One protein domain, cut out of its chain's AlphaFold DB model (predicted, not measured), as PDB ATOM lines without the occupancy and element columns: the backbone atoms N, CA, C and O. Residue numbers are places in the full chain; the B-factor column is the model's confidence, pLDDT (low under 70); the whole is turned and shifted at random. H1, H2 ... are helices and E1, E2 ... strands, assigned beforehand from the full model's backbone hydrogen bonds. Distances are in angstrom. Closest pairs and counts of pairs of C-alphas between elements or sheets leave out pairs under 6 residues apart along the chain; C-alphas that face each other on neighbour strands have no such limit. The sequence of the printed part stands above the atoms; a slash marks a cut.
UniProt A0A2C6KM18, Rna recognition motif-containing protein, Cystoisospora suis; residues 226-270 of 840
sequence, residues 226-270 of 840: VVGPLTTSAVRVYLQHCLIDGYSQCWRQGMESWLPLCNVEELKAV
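What this domain is: This is residues 226 to 270 of the 840 residues of the protein "Rna recognition motif-containing protein" of Cystoisospora suis (UniProt A0A2C6KM18). Two short helices, H1 and H2, set about perpendicular to each other, make one side of a small domain, and two short strands, E1 and E2, make the other side without pairing with each other. After E2 the backbone folds back in a long loop, so that residues 259 to 260 come beside residues 249 to 250 of E2; the turn of this loop at Glu 256 and the residue just after H1, His 241, mark the two ends of the longest distance. The printed part has 45 residues, with two named strands and two named helices in the order E1, H1, E2, H2, and its class is mixed, helices and strands. It is compact, with a radius of gyration of the C-alphas of 9.9 A, and only just rounded, with spans of 28 by 19 by 18 A.

Where its parts are: E1 is residues 226 to 230 and is 10.7 A from first to last C-alpha; it begins at C-alpha 226, at (28.802, 17.978, 5.750). H1 is residues 232 to 240, 12.5 A long, and begins at C-alpha 232, at (16.409, 27.580, 3.821). E2 is residues 249 to 252, 10.7 A long. H2 is residues 265 to 270, 8.8 A long, and ends at C-alpha 270, at (15.635, 34.065, -0.122).

How they stand to each other: E1 and H1 meet only through their link, a tight one of 1 residue, Thr 231. E1 and E2 are near each other, with 10 pairs of C-alphas within 10 A and no pair within 8 A. Both strands pair with no named strand. Outside the named strands there is one short pairing, in which residues 249 to 250 of E2 are antiparallel to residues 259 to 260. H1 and H2 are close but not clearly touching, with 2 pairs of C-alphas within 8 A. Their closest C-alphas, those of Thr 232 and Leu 267, are 7.3 A apart. The lines of H1 and H2 stand at 85 degrees, about perpendicular, and their centres are 12.1 A apart. H1 and E2 are apart, as are E2 and H2, and E1 and H2. In H1 and H2 every O i to N i+4 pair is within hydrogen-bond range.

The domain as a whole: The two C-alphas farthest apart are those of His 241 and Glu 256, at 28.4 A, and the first and last printed C-alphas, those of Val 226 and Val 270, are 21.6 A apart. The printed part has no cut. The link from H1 to E2, 8 residues, is short, and the link from E2 to H2, residues 253 to 264, is long; the C-alphas of this long link lie 5 to 15 A from the mean of the C-alphas. The mean pLDDT of the printed part is 77.0, and the model's confidence is low, under 70, at residue 241 and at residues 268 to 270, which belong to H2.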
ATOM      1  N   VAL A 226      30.054  17.546   6.378       78.06
ATOM      2  CA  VAL A 226      28.802  17.978   5.750       78.06
ATOM      3  C   VAL A 226      27.645  17.881   6.747       78.06
ATOM      4  O   VAL A 226      27.443  16.840   7.372       78.06
ATOM      5  N   VAL A 227      26.850  18.946   6.843       80.12
ATOM      6  CA  VAL A 227      25.609  19.007   7.625       80.12
ATOM      7  C   VAL A 227      24.420  19.200   6.685       80.12
ATOM      8  O   VAL A 227      24.380  20.156   5.914       80.12
ATOM      9  N   GLY A 228      23.447  18.293   6.764       75.88
ATOM     10  CA  GLY A 228      22.181  18.354   6.032       75.88
ATOM     11  C   GLY A 228      21.327  17.091   6.236       75.88
ATOM     12  O   GLY A 228      21.831  16.110   6.791       75.88
ATOM     13  N   PRO A 229      20.054  17.094   5.801       77.62
ATOM     14  CA  PRO A 229      19.382  18.199   5.116       77.62
ATOM     15  C   PRO A 229      19.048  19.375   6.052       77.62
ATOM     16  O   PRO A 229      18.722  19.191   7.225       77.62
ATOM     17  N   LEU A 230      19.148  20.595   5.526       77.75
ATOM     18  CA  LEU A 230      18.803  21.854   6.188       77.75
ATOM     19  C   LEU A 230      17.779  22.621   5.347       77.75
ATOM     20  O   LEU A 230      17.956  22.783   4.143       77.75
ATOM     21  N   THR A 231      16.747  23.161   5.989       82.38
ATOM     22  CA  THR A 231      15.803  24.083   5.342       82.38
ATOM     23  C   THR A 231      16.462  25.439   5.073       82.38
ATOM     24  O   THR A 231      17.392  25.852   5.774       82.38
ATOM     25  N   THR A 232      15.950  26.201   4.104       77.31
ATOM     26  CA  THR A 232      16.409  27.580   3.821       77.31
ATOM     27  C   THR A 232      16.343  28.496   5.051       77.31
ATOM     28  O   THR A 232      17.225  29.333   5.256       77.31
ATOM     29  N   SER A 233      15.344  28.303   5.919       74.19
ATOM     30  CA  SER A 233      15.222  29.004   7.202       74.19
ATOM     31  C   SER A 233      16.327  28.626   8.195       74.19
ATOM     32  O   SER A 233      16.848  29.510   8.875       74.19
ATOM     33  N   ALA A 234      16.762  27.362   8.242       76.94
ATOM     34  CA  ALA A 234      17.911  26.951   9.047       76.94
ATOM     35  C   ALA A 234      19.224  27.558   8.517       76.94
ATOM     36  O   ALA A 234      20.002  28.097   9.302       76.94
ATOM     37  N   VAL A 235      19.448  27.556   7.194       78.75
ATOM     38  CA  VAL A 235      20.631  28.188   6.566       78.75
ATOM     39  C   VAL A 235      20.726  29.678   6.936       78.75
ATOM     40  O   VAL A 235      21.803  30.154   7.301       78.75
ATOM     41  N   ARG A 236      19.598  30.404   6.944       75.62
ATOM     42  CA  ARG A 236      19.535  31.798   7.423       75.62
ATOM     43  C   ARG A 236      19.997  31.945   8.877       75.62
ATOM     44  O   ARG A 236      20.758  32.863   9.169       75.62
ATOM     45  N   VAL A 237      19.563  31.057   9.773       75.62
ATOM     46  CA  VAL A 237      19.948  31.083  11.197       75.62
ATOM     47  C   VAL A 237      21.451  30.830  11.367       75.62
ATOM     48  O   VAL A 237      22.108  31.565  12.105       75.62
ATOM     49  N   TYR A 238      22.033  29.872  10.636       78.31
ATOM     50  CA  TYR A 238      23.486  29.642  10.651       78.31
ATOM     51  C   TYR A 238      24.283  30.873  10.192       78.31
ATOM     52  O   TYR A 238      25.292  31.212  10.814       78.31
ATOM     53  N   LEU A 239      23.815  31.576   9.154       78.00
ATOM     54  CA  LEU A 239      24.440  32.811   8.672       78.00
ATOM     55  C   LEU A 239      24.297  33.966   9.683       78.00
ATOM     56  O   LEU A 239      25.261  34.683   9.938       78.00
ATOM     57  N   GLN A 240      23.126  34.118  10.313       73.38
ATOM     58  CA  GLN A 240      22.877  35.139  11.345       73.38
ATOM     59  C   GLN A 240      23.720  34.942  12.615       73.38
ATOM     60  O   GLN A 240      24.055  35.919  13.280       73.38
ATOM     61  N   HIS A 241      24.095  33.700  12.939       66.50
ATOM     62  CA  HIS A 241      25.010  33.378  14.039       66.50
ATOM     63  C   HIS A 241      26.491  33.293  13.621       66.50
ATOM     64  O   HIS A 241      27.319  32.879  14.431       66.50
ATOM     65  N   CYS A 242      26.841  33.685  12.388       72.69
ATOM     66  CA  CYS A 242      28.204  33.626  11.838       72.69
ATOM     67  C   CYS A 242      28.847  32.220  11.883       72.69
ATOM     68  O   CYS A 242      30.069  32.097  11.941       72.69
ATOM     69  N   LEU A 243      28.030  31.158  11.859       75.06
ATOM     70  CA  LEU A 243      28.482  29.757  11.811       75.06
ATOM     71  C   LEU A 243      28.828  29.304  10.381       75.06
ATOM     72  O   LEU A 243      29.510  28.298  10.202       75.06
ATOM     73  N   ILE A 244      28.371  30.067   9.386       75.19
ATOM     74  CA  ILE A 244      28.761  30.005   7.974       75.19
ATOM     75  C   ILE A 244      29.003  31.419   7.448       75.19
ATOM     76  O   ILE A 244      28.487  32.397   7.992       75.19
ATOM     77  N   ASP A 245      29.772  31.509   6.372       76.62
ATOM     78  CA  ASP A 245      30.106  32.743   5.666       76.62
ATOM     79  C   ASP A 245      29.671  32.686   4.188       76.62
ATOM     80  O   ASP A 245      29.090  31.707   3.719       76.62
ATOM     81  N   GLY A 246      29.964  33.742   3.421       70.38
ATOM     82  CA  GLY A 246      29.629  33.798   1.993       70.38
ATOM     83  C   GLY A 246      30.402  32.811   1.104       70.38
ATOM     84  O   GLY A 246      29.981  32.580  -0.027       70.38
ATOM     85  N   TYR A 247      31.509  32.235   1.586       79.69
ATOM     86  CA  TYR A 247      32.345  31.285   0.842       79.69
ATOM     87  C   TYR A 247      32.081  29.818   1.209       79.69
ATOM     88  O   TYR A 247      32.515  28.922   0.482       79.69
ATOM     89  N   SER A 248      31.351  29.575   2.299       83.38
ATOM     90  CA  SER A 248      30.946  28.253   2.771       83.38
ATOM     91  C   SER A 248      30.256  27.475   1.650       83.38
ATOM     92  O   SER A 248      29.344  27.983   0.991       83.38
ATOM     93  N   GLN A 249      30.724  26.251   1.397       85.06
ATOM     94  CA  GLN A 249      30.214  25.439   0.295       85.06
ATOM     95  C   GLN A 249      28.833  24.889   0.636       85.06
ATOM     96  O   GLN A 249      28.630  24.285   1.691       85.06
ATOM     97  N   CYS A 250      27.904  25.077  -0.293       86.94
ATOM     98  CA  CYS A 250      26.543  24.581  -0.234       86.94
ATOM     99  C   CYS A 250      26.219  23.724  -1.464       86.94
ATOM    100  O   CYS A 250      26.789  23.892  -2.546       86.94
ATOM    101  N   TRP A 251      25.303  22.782  -1.276       86.62
ATOM    102  CA  TRP A 251      24.784  21.909  -2.319       86.62
ATOM    103  C   TRP A 251      23.326  21.552  -2.008       86.62
ATOM    104  O   TRP A 251      22.923  21.532  -0.845       86.62
ATOM    105  N   ARG A 252      22.536  21.253  -3.038       85.94
ATOM    106  CA  ARG A 252      21.182  20.690  -2.919       85.94
ATOM    107  C   ARG A 252      20.983  19.590  -3.952       85.94
ATOM    108  O   ARG A 252      21.650  19.586  -4.992       85.94
ATOM    109  N   GLN A 253      19.995  18.732  -3.729       74.88
ATOM    110  CA  GLN A 253      19.591  17.748  -4.728       74.88
ATOM    111  C   GLN A 253      19.224  18.449  -6.050       74.88
ATOM    112  O   GLN A 253      18.379  19.339  -6.082       74.88
ATOM    113  N   GLY A 254      19.918  18.084  -7.135       75.19
ATOM    114  CA  GLY A 254      19.786  18.718  -8.454       75.19
ATOM    115  C   GLY A 254      20.902  19.698  -8.847       75.19
ATOM    116  O   GLY A 254      20.902  20.157  -9.985       75.19
ATOM    117  N   MET A 255      21.872  20.005  -7.975       80.06
ATOM    118  CA  MET A 255      23.098  20.721  -8.374       80.06
ATOM    119  C   MET A 255      24.184  19.764  -8.887       80.06
ATOM    120  O   MET A 255      24.447  18.731  -8.272       80.06
ATOM    121  N   GLU A 256      24.852  20.134  -9.983       72.56
ATOM    122  CA  GLU A 256      25.925  19.333 -10.602       72.56
ATOM    123  C   GLU A 256      27.218  19.289  -9.766       72.56
ATOM    124  O   GLU A 256      27.988  18.334  -9.861       72.56
ATOM    125  N   SER A 257      27.461  20.308  -8.938       85.06
ATOM    126  CA  SER A 257      28.637  20.429  -8.071       85.06
ATOM    127  C   SER A 257      28.355  21.327  -6.861       85.06
ATOM    128  O   SER A 257      27.331  22.011  -6.799       85.06
ATOM    129  N   TRP A 258      29.253  21.305  -5.874       84.38
ATOM    130  CA  TRP A 258      29.213  22.203  -4.715       84.38
ATOM    131  C   TRP A 258      29.561  23.638  -5.123       84.38
ATOM    132  O   TRP A 258      30.534  23.864  -5.845       84.38
ATOM    133  N   LEU A 259      28.806  24.614  -4.615       82.94
ATOM    134  CA  LEU A 259      28.985  26.036  -4.914       82.94
ATOM    135  C   LEU A 259      29.115  26.854  -3.619       82.94
ATOM    136  O   LEU A 259      28.459  26.530  -2.630       82.94
ATOM    137  N   PRO A 260      29.933  27.921  -3.581       82.38
ATOM    138  CA  PRO A 260      29.960  28.822  -2.434       82.38
ATOM    139  C   PRO A 260      28.623  29.564  -2.316       82.38
ATOM    140  O   PRO A 260      28.022  29.928  -3.332       82.38
ATOM    141  N   LEU A 261      28.176  29.817  -1.084       80.69
ATOM    142  CA  LEU A 261      26.872  30.418  -0.772       80.69
ATOM    143  C   LEU A 261      26.582  31.714  -1.561       80.69
ATOM    144  O   LEU A 261      25.448  31.955  -1.969       80.69
ATOM    145  N   CYS A 262      27.608  32.527  -1.832       75.19
ATOM    146  CA  CYS A 262      27.503  33.769  -2.603       75.19
ATOM    147  C   CYS A 262      27.152  33.599  -4.096       75.19
ATOM    148  O   CYS A 262      26.635  34.545  -4.697       75.19
ATOM    149  N   ASN A 263      27.398  32.423  -4.686       78.75
ATOM    150  CA  ASN A 263      27.141  32.135  -6.103       78.75
ATOM    151  C   ASN A 263      25.765  31.492  -6.356       78.75
ATOM    152  O   ASN A 263      25.392  31.300  -7.511       78.75
ATOM    153  N   VAL A 264      25.011  31.136  -5.311       80.25
ATOM    154  CA  VAL A 264      23.705  30.479  -5.455       80.25
ATOM    155  C   VAL A 264      22.589  31.519  -5.436       80.25
ATOM    156  O   VAL A 264      22.133  31.952  -4.378       80.25
ATOM    157  N   GLU A 265      22.135  31.911  -6.628       70.81
ATOM    158  CA  GLU A 265      21.166  32.999  -6.820       70.81
ATOM    159  C   GLU A 265      19.828  32.767  -6.101       70.81
ATOM    160  O   GLU A 265      19.264  33.710  -5.557       70.81
ATOM    161  N   GLU A 266      19.355  31.521  -6.008       73.81
ATOM    162  CA  GLU A 266      18.108  31.175  -5.305       73.81
ATOM    163  C   GLU A 266      18.199  31.398  -3.787       73.81
ATOM    164  O   GLU A 266      17.312  31.994  -3.176       73.81
ATOM    165  N   LEU A 267      19.294  30.949  -3.163       70.44
ATOM    166  CA  LEU A 267      19.507  31.095  -1.721       70.44
ATOM    167  C   LEU A 267      19.818  32.558  -1.379       70.44
ATOM    168  O   LEU A 267      19.304  33.092  -0.399       70.44
ATOM    169  N   LYS A 268      20.569  33.240  -2.251       68.19
ATOM    170  CA  LYS A 268      20.767  34.689  -2.221       68.19
ATOM    171  C   LYS A 268      19.433  35.446  -2.289       68.19
ATOM    172  O   LYS A 268      19.216  36.318  -1.454       68.19
ATOM    173  N   ALA A 269      18.520  35.084  -3.192       63.31
ATOM    174  CA  ALA A 269      17.196  35.701  -3.277       63.31
ATOM    175  C   ALA A 269      16.398  35.519  -1.975       63.31
ATOM    176  O   ALA A 269      15.908  36.501  -1.430       63.31
ATOM    177  N   VAL A 270      16.340  34.310  -1.401       59.91
ATOM    178  CA  VAL A 270      15.635  34.065  -0.122       59.91
ATOM    179  C   VAL A 270      16.287  34.798   1.065       59.91
ATOM    180  O   VAL A 270      15.591  35.242   1.981       59.91
TER     181      VAL A 270